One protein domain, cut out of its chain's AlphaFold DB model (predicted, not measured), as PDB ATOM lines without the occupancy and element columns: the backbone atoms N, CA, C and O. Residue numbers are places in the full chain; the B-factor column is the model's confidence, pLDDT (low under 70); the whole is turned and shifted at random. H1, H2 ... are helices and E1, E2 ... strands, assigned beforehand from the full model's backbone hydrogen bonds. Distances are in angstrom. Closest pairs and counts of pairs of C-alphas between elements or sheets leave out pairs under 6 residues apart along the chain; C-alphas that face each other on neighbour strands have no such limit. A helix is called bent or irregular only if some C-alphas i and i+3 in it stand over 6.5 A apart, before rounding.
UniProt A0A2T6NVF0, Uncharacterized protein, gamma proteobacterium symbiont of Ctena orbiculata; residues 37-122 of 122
ATOM      1  N   LYS A  37      29.258 -47.656  -9.650       96.62
ATOM      2  CA  LYS A  37      29.192 -46.641 -10.708       96.62
ATOM      3  C   LYS A  37      27.789 -46.047 -10.782       96.62
ATOM      4  O   LYS A  37      27.642 -44.828 -10.713       96.62
ATOM      5  N   THR A  38      26.771 -46.903 -10.839       95.75
ATOM      6  CA  THR A  38      25.362 -46.492 -10.834       95.75
ATOM      7  C   THR A  38      25.021 -45.725  -9.563       95.75
ATOM      8  O   THR A  38      24.407 -44.665  -9.633       95.75
ATOM      9  N   TRP A  39      25.470 -46.200  -8.398       97.06
ATOM     10  CA  TRP A  39      25.248 -45.496  -7.139       97.06
ATOM     11  C   TRP A  39      25.825 -44.079  -7.168       97.06
ATOM     12  O   TRP A  39      25.129 -43.120  -6.833       97.06
ATOM     13  N   LYS A  40      27.086 -43.920  -7.582       97.56
ATOM     14  CA  LYS A  40      27.747 -42.610  -7.650       97.56
ATOM     15  C   LYS A  40      27.093 -41.683  -8.675       97.56
ATOM     16  O   LYS A  40      26.949 -40.497  -8.389       97.56
ATOM     17  N   ALA A  41      26.637 -42.217  -9.808       96.94
ATOM     18  CA  ALA A  41      25.946 -41.451 -10.846       96.94
ATOM     19  C   ALA A  41      24.645 -40.790 -10.351       96.94
ATOM     20  O   ALA A  41      24.250 -39.754 -10.872       96.94
ATOM     21  N   MET A  42      24.014 -41.336  -9.306       96.00
ATOM     22  CA  MET A  42      22.793 -40.775  -8.715       96.00
ATOM     23  C   MET A  42      23.038 -39.620  -7.724       96.00
ATOM     24  O   MET A  42      22.099 -39.186  -7.054       96.00
ATOM     25  N   TYR A  43      24.274 -39.128  -7.581       96.81
ATOM     26  CA  TYR A  43      24.579 -37.996  -6.699       96.81
ATOM     27  C   TYR A  43      23.789 -36.745  -7.106       96.81
ATOM     28  O   TYR A  43      23.784 -36.357  -8.270       96.81
ATOM     29  N   GLY A  44      23.105 -36.124  -6.144       94.56
ATOM     30  CA  GLY A  44      22.282 -34.932  -6.362       94.56
ATOM     31  C   GLY A  44      20.965 -35.177  -7.106       94.56
ATOM     32  O   GLY A  44      20.170 -34.249  -7.239       94.56
ATOM     33  N   SER A  45      20.697 -36.405  -7.557       93.19
ATOM     34  CA  SER A  45      19.474 -36.735  -8.285       93.19
ATOM     35  C   SER A  45      18.228 -36.581  -7.408       93.19
ATOM     36  O   SER A  45      18.224 -36.942  -6.227       93.19
ATOM     37  N   LEU A  46      17.155 -36.065  -8.012       89.94
ATOM     38  CA  LEU A  46      15.826 -35.933  -7.412       89.94
ATOM     39  C   LEU A  46      14.826 -36.954  -7.979       89.94
ATOM     40  O   LEU A  46      13.639 -36.857  -7.686       89.94
ATOM     41  N   GLU A  47      15.300 -37.913  -8.779       89.38
ATOM     42  CA  GLU A  47      14.453 -38.912  -9.434       89.38
ATOM     43  C   GLU A  47      13.609 -39.694  -8.421       89.38
ATOM     44  O   GLU A  47      14.102 -40.127  -7.370       89.38
ATOM     45  N   PHE A  48      12.334 -39.899  -8.762       87.31
ATOM     46  CA  PHE A  48      11.405 -40.659  -7.929       87.31
ATOM     47  C   PHE A  48      11.821 -42.138  -7.846       87.31
ATOM     48  O   PHE A  48      11.940 -42.663  -6.739       87.31
ATOM     49  N   ASP A  49      12.122 -42.788  -8.982       88.06
ATOM     50  CA  ASP A  49      12.662 -44.161  -9.041       88.06
ATOM     51  C   ASP A  49      14.197 -44.142  -9.069       88.06
ATOM     52  O   ASP A  49      14.839 -44.361 -10.096       88.06
ATOM     53  N   ASN A  50      14.808 -43.836  -7.926       91.81
ATOM     54  CA  ASN A  50      16.260 -43.833  -7.811       91.81
ATOM     55  C   ASN A  50      16.789 -45.277  -7.636       91.81
ATOM     56  O   ASN A  50      16.466 -45.932  -6.636       91.81
ATOM     57  N   PRO A  51      17.661 -45.786  -8.532       93.69
ATOM     58  CA  PRO A  51      18.162 -47.158  -8.464       93.69
ATOM     59  C   PRO A  51      18.963 -47.452  -7.189       93.69
ATOM     60  O   PRO A  51      19.078 -48.620  -6.815       93.69
ATOM     61  N   ARG A  52      19.448 -46.429  -6.466       95.06
ATOM     62  CA  ARG A  52      20.074 -46.605  -5.145       95.06
ATOM     63  C   ARG A  52      19.173 -47.367  -4.177       95.06
ATOM     64  O   ARG A  52      19.686 -48.192  -3.429       95.06
ATOM     65  N   ALA A  53      17.852 -47.156  -4.212       93.31
ATOM     66  CA  ALA A  53      16.911 -47.854  -3.330       93.31
ATOM     67  C   ALA A  53      17.022 -49.380  -3.435       93.31
ATOM     68  O   ALA A  53      16.982 -50.077  -2.423       93.31
ATOM     69  N   LYS A  54      17.219 -49.888  -4.657       92.25
ATOM     70  CA  LYS A  54      17.295 -51.324  -4.963       92.25
ATOM     71  C   LYS A  54      18.616 -51.950  -4.487       92.25
ATOM     72  O   LYS A  54      18.691 -53.161  -4.348       92.25
ATOM     73  N   MET A  55      19.629 -51.130  -4.186       94.62
ATOM     74  CA  MET A  55      20.971 -51.565  -3.768       94.62
ATOM     75  C   MET A  55      21.197 -51.507  -2.250       94.62
ATOM     76  O   MET A  55      22.215 -51.996  -1.769       94.62
ATOM     77  N   VAL A  56      20.286 -50.895  -1.481       94.50
ATOM     78  CA  VAL A  56      20.490 -50.654  -0.039       94.50
ATOM     79  C   VAL A  56      20.657 -51.946   0.754       94.50
ATOM     80  O   VAL A  56      21.481 -51.987   1.664       94.50
ATOM     81  N   MET A  57      19.884 -52.985   0.430       93.62
ATOM     82  CA  MET A  57      19.974 -54.268   1.131       93.62
ATOM     83  C   MET A  57      21.361 -54.891   0.957       93.62
ATOM     84  O   MET A  57      22.041 -55.125   1.952       93.62
ATOM     85  N   ASP A  58      21.829 -55.028  -0.286       95.38
ATOM     86  CA  ASP A  58      23.165 -55.563  -0.571       95.38
ATOM     87  C   ASP A  58      24.275 -54.712   0.065       95.38
ATOM     88  O   ASP A  58      25.206 -55.240   0.670       95.38
ATOM     89  N   LEU A  59      24.146 -53.380   0.018       95.56
ATOM     90  CA  LEU A  59      25.076 -52.477   0.698       95.56
ATOM     91  C   LEU A  59      25.181 -52.763   2.194       95.56
ATOM     92  O   LEU A  59      26.289 -52.799   2.718       95.56
ATOM     93  N   LYS A  60      24.051 -52.950   2.880       94.94
ATOM     94  CA  LYS A  60      24.019 -53.191   4.329       94.94
ATOM     95  C   LYS A  60      24.556 -54.565   4.716       94.94
ATOM     96  O   LYS A  60      25.134 -54.691   5.789       94.94
ATOM     97  N   GLU A  61      24.329 -55.574   3.884       95.25
ATOM     98  CA  GLU A  61      24.697 -56.958   4.192       95.25
ATOM     99  C   GLU A  61      26.153 -57.259   3.828       95.25
ATOM    100  O   GLU A  61      26.852 -57.932   4.586       95.25
ATOM    101  N   ASN A  62      26.634 -56.720   2.704       96.00
ATOM    102  CA  ASN A  62      27.881 -57.178   2.096       96.00
ATOM    103  C   ASN A  62      28.993 -56.120   2.066       96.00
ATOM    104  O   ASN A  62      30.168 -56.480   2.179       96.00
ATOM    105  N   HIS A  63      28.663 -54.826   1.965       96.50
ATOM    106  CA  HIS A  63      29.666 -53.787   1.665       96.50
ATOM    107  C   HIS A  63      29.912 -52.788   2.791       96.50
ATOM    108  O   HIS A  63      31.037 -52.322   2.934       96.50
ATOM    109  N   LEU A  64      28.897 -52.444   3.586       97.50
ATOM    110  CA  LEU A  64      28.993 -51.494   4.691       97.50
ATOM    111  C   LEU A  64      29.048 -52.238   6.019       97.50
ATOM    112  O   LEU A  64      28.184 -53.056   6.323       97.50
ATOM    113  N   LYS A  65      30.044 -51.917   6.844       96.56
ATOM    114  CA  LYS A  65      30.215 -52.515   8.171       96.56
ATOM    115  C   LYS A  65      30.522 -51.429   9.200       96.56
ATOM    116  O   LYS A  65      31.320 -50.535   8.900       96.56
ATOM    117  N   PRO A  66      29.937 -51.487  10.410       97.31
ATOM    118  CA  PRO A  66      30.401 -50.659  11.513       97.31
ATOM    119  C   PRO A  66      31.914 -50.826  11.706       97.31
ATOM    120  O   PRO A  66      32.439 -51.930  11.567       97.31
ATOM    121  N   GLY A  67      32.614 -49.733  11.992       98.12
ATOM    122  CA  GLY A  67      34.076 -49.699  12.047       98.12
ATOM    123  C   GLY A  67      34.752 -49.187  10.769       98.12
ATOM    124  O   GLY A  67      35.940 -48.883  10.809       98.12
ATOM    125  N   MET A  68      34.036 -49.051   9.645       98.38
ATOM    126  CA  MET A  68      34.624 -48.479   8.425       98.38
ATOM    127  C   MET A  68      34.950 -46.989   8.600       98.38
ATOM    128  O   MET A  68      34.069 -46.230   9.014       98.38
ATOM    129  N   PRO A  69      36.160 -46.531   8.231       98.38
ATOM    130  CA  PRO A  69      36.472 -45.110   8.175       98.38
ATOM    131  C   PRO A  69      35.588 -44.387   7.159       98.38
ATOM    132  O   PRO A  69      35.315 -44.909   6.075       98.38
ATOM    133  N   GLN A  70      35.202 -43.149   7.463       98.06
ATOM    134  CA  GLN A  70      34.411 -42.299   6.574       98.06
ATOM    135  C   GLN A  70      35.038 -42.189   5.181       98.06
ATOM    136  O   GLN A  70      34.326 -42.301   4.187       98.06
ATOM    137  N   SER A  71      36.362 -42.058   5.084       98.00
ATOM    138  CA  SER A  71      37.076 -42.003   3.802       98.00
ATOM    139  C   SER A  71      36.903 -43.273   2.960       98.00
ATOM    140  O   SER A  71      36.755 -43.188   1.743       98.00
ATOM    141  N   GLN A  72      36.865 -44.454   3.586       98.38
ATOM    142  CA  GLN A  72      36.599 -45.717   2.894       98.38
ATOM    143  C   GLN A  72      35.149 -45.774   2.405       98.38
ATOM    144  O   GLN A  72      34.890 -46.195   1.277       98.38
ATOM    145  N   VAL A  73      34.206 -45.315   3.231       98.19
ATOM    146  CA  VAL A  73      32.792 -45.237   2.847       98.19
ATOM    147  C   VAL A  73      32.590 -44.247   1.699       98.19
ATOM    148  O   VAL A  73      31.853 -44.548   0.768       98.19
ATOM    149  N   GLU A  74      33.261 -43.098   1.709       97.75
ATOM    150  CA  GLU A  74      33.219 -42.122   0.614       97.75
ATOM    151  C   GLU A  74      33.901 -42.647  -0.652       97.75
ATOM    152  O   GLU A  74      33.399 -42.442  -1.759       97.75
ATOM    153  N   ALA A  75      35.001 -43.392  -0.524       97.94
ATOM    154  CA  ALA A  75      35.605 -44.077  -1.660       97.94
ATOM    155  C   ALA A  75      34.614 -45.076  -2.282       97.94
ATOM    156  O   ALA A  75      34.502 -45.137  -3.510       97.94
ATOM    157  N   LEU A  76      33.844 -45.791  -1.455       97.81
ATOM    158  CA  LEU A  76      32.802 -46.720  -1.884       97.81
ATOM    159  C   LEU A  76      31.603 -45.989  -2.505       97.81
ATOM    160  O   LEU A  76      31.305 -46.199  -3.672       97.81
ATOM    161  N   LEU A  77      30.932 -45.102  -1.779       98.06
ATOM    162  CA  LEU A  77      29.629 -44.537  -2.153       98.06
ATOM    163  C   LEU A  77      29.711 -43.196  -2.892       98.06
ATOM    164  O   LEU A  77      28.722 -42.743  -3.466       98.06
ATOM    165  N   GLY A  78      30.878 -42.559  -2.911       97.75
ATOM    166  CA  GLY A  78      31.013 -41.164  -3.316       97.75
ATOM    167  C   GLY A  78      30.507 -40.204  -2.239       97.75
ATOM    168  O   GLY A  78      30.278 -40.577  -1.090       97.75
ATOM    169  N   LYS A  79      30.335 -38.939  -2.626       97.25
ATOM    170  CA  LYS A  79      29.869 -37.885  -1.722       97.25
ATOM    171  C   LYS A  79      28.400 -38.099  -1.339       97.25
ATOM    172  O   LYS A  79      27.573 -38.447  -2.181       97.25
ATOM    173  N   ALA A  80      28.073 -37.840  -0.076       97.75
ATOM    174  CA  ALA A  80      26.696 -37.840   0.408       97.75
ATOM    175  C   ALA A  80      25.903 -36.647  -0.144       97.75
ATOM    176  O   ALA A  80      26.442 -35.548  -0.292       97.75
ATOM    177  N   ASP A  81      24.609 -36.839  -0.402       97.31
ATOM    178  CA  ASP A  81      23.735 -35.776  -0.917       97.31
ATOM    179  C   ASP A  81      23.512 -34.672   0.122       97.31
ATOM    180  O   ASP A  81      23.341 -33.505  -0.232       97.31
ATOM    181  N   ARG A  82      23.523 -35.030   1.412       96.25
ATOM    182  CA  ARG A  82      23.526 -34.084   2.533       96.25
ATOM    183  C   ARG A  82      24.423 -34.590   3.655       96.25
ATOM    184  O   ARG A  82      24.444 -35.785   3.939       96.25
ATOM    185  N   ILE A  83      25.116 -33.666   4.313       96.56
ATOM    186  CA  ILE A  83      25.908 -33.929   5.517       96.56
ATOM    187  C   ILE A  83      25.326 -33.074   6.642       96.56
ATOM    188  O   ILE A  83      25.175 -31.866   6.476       96.56
ATOM    189  N   LEU A  84      24.961 -33.707   7.756       94.44
ATOM    190  CA  LEU A  84      24.396 -33.063   8.943       94.44
ATOM    191  C   LEU A  84      25.158 -33.549  10.178       94.44
ATOM    192  O   LEU A  84      24.895 -34.650  10.668       94.44
ATOM    193  N   ASN A  85      26.082 -32.737  10.689       94.19
ATOM    194  CA  ASN A  85      27.026 -33.139  11.739       94.19
ATOM    195  C   ASN A  85      27.768 -34.426  11.328       94.19
ATOM    196  O   ASN A  85      28.378 -34.478  10.265       94.19
ATOM    197  N   ASN A  86      27.640 -35.486  12.122       95.56
ATOM    198  CA  ASN A  86      28.203 -36.814  11.898       95.56
ATOM    199  C   ASN A  86      27.318 -37.732  11.032       95.56
ATOM    200  O   ASN A  86      27.461 -38.953  11.088       95.56
ATOM    201  N   ARG A  87      26.354 -37.185  10.277       97.44
ATOM    202  CA  ARG A  87      25.412 -37.969   9.462       97.44
ATOM    203  C   ARG A  87      25.547 -37.675   7.986       97.44
ATOM    204  O   ARG A  87      25.364 -36.542   7.553       97.44
ATOM    205  N   HIS A  88      25.793 -38.722   7.210       97.94
ATOM    206  CA  HIS A  88      25.815 -38.676   5.754       97.94
ATOM    207  C   HIS A  88      24.523 -39.275   5.218       97.94
ATOM    208  O   HIS A  88      24.204 -40.427   5.509       97.94
ATOM    209  N   LEU A  89      23.783 -38.491   4.441       97.62
ATOM    210  CA  LEU A  89      22.507 -38.887   3.866       97.62
ATOM    211  C   LEU A  89      22.645 -39.084   2.359       97.62
ATOM    212  O   LEU A  89      23.041 -38.165   1.640       97.62
ATOM    213  N   TYR A  90      22.253 -40.265   1.893       97.38
ATOM    214  CA  TYR A  90      22.153 -40.605   0.478       97.38
ATOM    215  C   TYR A  90      20.688 -40.782   0.116       97.38
ATOM    216  O   TYR A  90      19.989 -41.601   0.712       97.38
ATOM    217  N   ARG A  91      20.203 -40.013  -0.850       95.81
ATOM    218  CA  ARG A  91      18.815 -40.063  -1.299       95.81
ATOM    219  C   ARG A  91      18.551 -41.363  -2.054       95.81
ATOM    220  O   ARG A  91      19.345 -41.772  -2.898       95.81
ATOM    221  N   LEU A  92      17.409 -41.973  -1.759       94.62
ATOM    222  CA  LEU A  92      16.934 -43.232  -2.337       94.62
ATOM    223  C   LEU A  92      15.697 -43.036  -3.226       94.62
ATOM    224  O   LEU A  92      15.099 -44.007  -3.663       94.62
ATOM    225  N   GLY A  93      15.309 -41.791  -3.501       90.06
ATOM    226  CA  GLY A  93      14.085 -41.473  -4.236       90.06
ATOM    227  C   GLY A  93      12.854 -41.478  -3.334       90.06
ATOM    228  O   GLY A  93      12.958 -41.339  -2.110       90.06
ATOM    229  N   MET A  94      11.685 -41.599  -3.950       85.12
ATOM    230  CA  MET A  94      10.392 -41.567  -3.277       85.12
ATOM    231  C   MET A  94       9.718 -42.927  -3.438       85.12
ATOM    232  O   MET A  94       9.746 -43.530  -4.510       85.12
ATOM    233  N   GLY A  95       9.098 -43.432  -2.373       71.00
ATOM    234  CA  GLY A  95       8.275 -44.632  -2.504       71.00
ATOM    235  C   GLY A  95       7.091 -44.361  -3.433       71.00
ATOM    236  O   GLY A  95       6.519 -43.279  -3.382       71.00
ATOM    237  N   LYS A  96       6.662 -45.357  -4.218       68.12
ATOM    238  CA  LYS A  96       5.516 -45.257  -5.151       68.12
ATOM    239  C   LYS A  96       4.227 -44.693  -4.520       68.12
ATOM    240  O   LYS A  96       3.381 -44.164  -5.229       68.12
ATOM    241  N   PHE A  97       4.085 -44.819  -3.200       73.12
ATOM    242  CA  PHE A  97       2.936 -44.351  -2.417       73.12
ATOM    243  C   PHE A  97       3.327 -43.382  -1.285       73.12
ATOM    244  O   PHE A  97       2.533 -43.143  -0.382       73.12
ATOM    245  N   SER A  98       4.565 -42.885  -1.279       71.94
ATOM    246  CA  SER A  98       5.073 -41.945  -0.275       71.94
ATOM    247  C   SER A  98       5.099 -40.549  -0.878       71.94
ATOM    248  O   SER A  98       5.421 -40.417  -2.051       71.94
ATOM    249  N   VAL A  99       4.812 -39.518  -0.086       76.56
ATOM    250  CA  VAL A  99       5.095 -38.118  -0.463       76.56
ATOM    251  C   VAL A  99       6.508 -37.696  -0.054       76.56
ATOM    252  O   VAL A  99       7.040 -36.713  -0.564       76.56
ATOM    253  N   ASP A 100       7.135 -38.488   0.817       83.56
ATOM    254  CA  ASP A 100       8.437 -38.191   1.397       83.56
ATOM    255  C   ASP A 100       9.580 -38.941   0.717       83.56
ATOM    256  O   ASP A 100       9.453 -40.110   0.320       83.56
ATOM    257  N   TYR A 101      10.738 -38.280   0.654       85.81
ATOM    258  CA  TYR A 101      11.972 -38.895   0.188       85.81
ATOM    259  C   TYR A 101      12.510 -39.871   1.229       85.81
ATOM    260  O   TYR A 101      12.549 -39.593   2.427       85.81
ATOM    261  N   SER A 102      12.990 -41.014   0.749       91.88
ATOM    262  CA  SER A 102      13.734 -41.973   1.558       91.88
ATOM    263  C   SER A 102      15.236 -41.702   1.462       91.88
ATOM    264  O   SER A 102      15.748 -41.318   0.408       91.88
ATOM    265  N   PHE A 103      15.954 -41.937   2.556       95.50
ATOM    266  CA  PHE A 103      17.396 -41.740   2.658       95.50
ATOM    267  C   PHE A 103      18.071 -42.941   3.319       95.50
ATOM    268  O   PHE A 103      17.555 -43.489   4.292       95.50
ATOM    269  N   LEU A 104      19.259 -43.303   2.835       97.19
ATOM    270  CA  LEU A 104      20.234 -44.088   3.585       97.19
ATOM    271  C   LEU A 104      21.055 -43.115   4.435       97.19
ATOM    272  O   LEU A 104      21.755 -42.257   3.898       97.19
ATOM    273  N   ALA A 105      20.953 -43.247   5.749       97.69
ATOM    274  CA  ALA A 105      21.685 -42.467   6.729       97.69
ATOM    275  C   ALA A 105      22.839 -43.290   7.304       97.69
ATOM    276  O   ALA A 105      22.629 -44.359   7.882       97.69
ATOM    277  N   LEU A 106      24.052 -42.764   7.166       98.38
ATOM    278  CA  LEU A 106      25.260 -43.303   7.779       98.38
ATOM    279  C   LEU A 106      25.690 -42.367   8.903       98.38
ATOM    280  O   LEU A 106      25.889 -41.177   8.663       98.38
ATOM    281  N   ILE A 107      25.784 -42.895  10.119       98.31
ATOM    282  CA  ILE A 107      26.128 -42.135  11.323       98.31
ATOM    283  C   ILE A 107      27.533 -42.543  11.753       98.31
ATOM    284  O   ILE A 107      27.790 -43.731  11.971       98.31
ATOM    285  N   TYR A 108      28.418 -41.561  11.885       98.38
ATOM    286  CA  TYR A 108      29.807 -41.741  12.295       98.38
ATOM    287  C   TYR A 108      30.006 -41.330  13.758       98.38
ATOM    288  O   TYR A 108      29.212 -40.567  14.307       98.38
ATOM    289  N   ASP A 109      31.045 -41.841  14.407       98.12
ATOM    290  CA  ASP A 109      31.530 -41.268  15.666       98.12
ATOM    291  C   ASP A 109      32.446 -40.056  15.428       98.12
ATOM    292  O   ASP A 109      32.724 -39.677  14.288       98.12
ATOM    293  N   ASP A 110      32.934 -39.459  16.516       97.50
ATOM    294  CA  ASP A 110      33.804 -38.277  16.482       97.50
ATOM    295  C   ASP A 110      35.173 -38.546  15.829       97.50
ATOM    296  O   ASP A 110      35.863 -37.610  15.430       97.50
ATOM    297  N   MET A 111      35.562 -39.817  15.677       97.50
ATOM    298  CA  MET A 111      36.773 -40.227  14.959       97.50
ATOM    299  C   MET A 111      36.510 -40.476  13.465       97.50
ATOM    300  O   MET A 111      37.401 -40.934  12.751       97.50
ATOM    301  N   GLY A 112      35.292 -40.215  12.978       97.50
ATOM    302  CA  GLY A 112      34.914 -40.456  11.587       97.50
ATOM    303  C   GLY A 112      34.756 -41.942  11.261       97.50
ATOM    304  O   GLY A 112      34.964 -42.349  10.119       97.50
ATOM    305  N   THR A 113      34.411 -42.776  12.242       98.31
ATOM    306  CA  THR A 113      34.201 -44.217  12.050       98.31
ATOM    307  C   THR A 113      32.714 -44.544  11.985       98.31
ATOM    308  O   THR A 113      31.936 -44.099  12.826       98.31
ATOM    309  N   LEU A 114      32.292 -45.335  10.994       98.25
ATOM    310  CA  LEU A 114      30.894 -45.712  10.792       98.25
ATOM    311  C   LEU A 114      30.373 -46.494  12.004       98.25
ATOM    312  O   LEU A 114      30.896 -47.555  12.337       98.25
ATOM    313  N   ARG A 115      29.318 -45.996  12.651       98.19
ATOM    314  CA  ARG A 115      28.686 -46.638  13.814       98.19
ATOM    315  C   ARG A 115      27.343 -47.254  13.492       98.19
ATOM    316  O   ARG A 115      27.051 -48.348  13.964       98.19
ATOM    317  N   GLN A 116      26.533 -46.565  12.697       97.38
ATOM    318  CA  GLN A 116      25.170 -46.999  12.422       97.38
ATOM    319  C   GLN A 116      24.787 -46.748  10.968       97.38
ATOM    320  O   GLN A 116      25.145 -45.736  10.367       97.38
ATOM    321  N   ILE A 117      24.020 -47.696  10.430       97.25
ATOM    322  CA  ILE A 117      23.465 -47.673   9.083       97.25
ATOM    323  C   ILE A 117      21.945 -47.768   9.222       97.25
ATOM    324  O   ILE A 117      21.430 -48.774   9.714       97.25
ATOM    325  N   ALA A 118      21.220 -46.733   8.811       94.56
ATOM    326  CA  ALA A 118      19.768 -46.658   8.951       94.56
ATOM    327  C   ALA A 118      19.107 -46.182   7.656       94.56
ATOM    328  O   ALA A 118      19.696 -45.426   6.890       94.56
ATOM    329  N   SER A 119      17.859 -46.588   7.430       91.44
ATOM    330  CA  SER A 119      17.009 -45.985   6.401       91.44
ATOM    331  C   SER A 119      16.015 -45.050   7.084       91.44
ATOM    332  O   SER A 119      15.398 -45.437   8.074       91.44
ATOM    333  N   THR A 120      15.865 -43.827   6.584       88.25
ATOM    334  CA  THR A 120      14.978 -42.804   7.158       88.25
ATOM    335  C   THR A 120      14.128 -42.138   6.076       88.25
ATOM    336  O   THR A 120      14.407 -42.295   4.885       88.25
ATOM    337  N   ARG A 121      13.075 -41.429   6.483       83.69
ATOM    338  CA  ARG A 121      12.186 -40.642   5.619       83.69
ATOM    339  C   ARG A 121      12.152 -39.202   6.134       83.69
ATOM    340  O   ARG A 121      12.286 -39.008   7.342       83.69
ATOM    341  N   SER A 122      12.070 -38.234   5.221       77.69
ATOM    342  CA  SER A 122      11.937 -36.804   5.557       77.69
ATOM    343  C   SER A 122      10.526 -36.430   5.953       77.69
ATOM    344  O   SER A 122       9.629 -37.026   5.333       77.69
TER     345      SER A 122
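What this domain is: This is residues 37 to 122 of the 122 residues of an uncharacterized protein of gamma proteobacterium symbiont of Ctena orbiculata (UniProt A0A2T6NVF0). A twisted sheet of four antiparallel strands makes a wall, with helix H2 over one of its faces and helix H3 on the same face but beside the strands. H2 runs along the strands, while the short helix H1 is off the sheet, near the first residue of H2 and the last residue of H3. The printed part has 86 residues, with three named helices followed by four named strands in the order H1 H2 H3 E1 E2 E3 E4; the sheet's order is E1 - E2 - E3 - E4, and the class is mixed, helices and strands. The whole is compact, with a radius of gyration of the C-alphas of 12.3 A, and only just elongated, spanning 37 by 24 by 22 A.

How they stand to each other: H1, residues 37 to 41, is not on the sheet. It is close to but not clearly touching H2, residues 52 to 63; their closest C-alphas, of Trp 39 and Arg 52, are 5.7 A apart. H1 is also close to but not clearly touching H3, residues 70 to 77, with the closest C-alphas, of Lys 40 and Leu 77, 6.1 A apart. H2 and H3 are apart. The strands E1, residues 82 to 84, E2, residues 87 to 94, E3, residues 101 to 108, and E4, residues 114 to 121, form a meander, each strand the antiparallel neighbour of the one before, and each successive pair is a hairpin. N 84 and O 87 are 2.9 A apart between E1 and E2, N 90 and O 104 are 2.9 A apart between E2 and E3, and N 105 and O 118 are 2.8 A apart between E3 and E4, each within hydrogen-bond range. H2 and H3 are on the same face of the sheet, an arrangement in two layers, helices on one face of a sheet. H2 has a height over the sheet of 9.9 A and lies over E3 and E4; it is only just not over E2, on which 2 of its C-alphas fall. On the local plane it stands at 17 degrees to E3, along the strands. The closest C-alphas of H2 and E2, of Ala 53 and Leu 92, are 4.7 A apart. H3 lies over none of the strands, but only just: 2 of its C-alphas fall on E4. The closest C-alphas of H3 and E4, of Gln 70 and Leu 114, are 6.5 A apart. Every O i to N i+4 pair is within hydrogen-bond range in H1 and H3, and 6 of 8 are in H2.

Where its parts are: H1 begins at C-alpha 37, (29.192, -46.641, -10.708). H2 measures 13.8 A from first to last C-alpha and is irregular: C-alphas 54 and 57 are 7.3 A apart. H3 measures 10.2 A. E2, E3 and E4 measure 20.0 A, 21.7 A and 20.1 A; E4 ends at C-alpha 121, (12.186, -40.642, 5.619).

The domain as a whole: The C-alphas farthest apart, of Phe 97 and Met 111, are 38.3 A apart. The printed part has no cut and no long link. Its mean pLDDT is 93.7, and residue 96 is under 70.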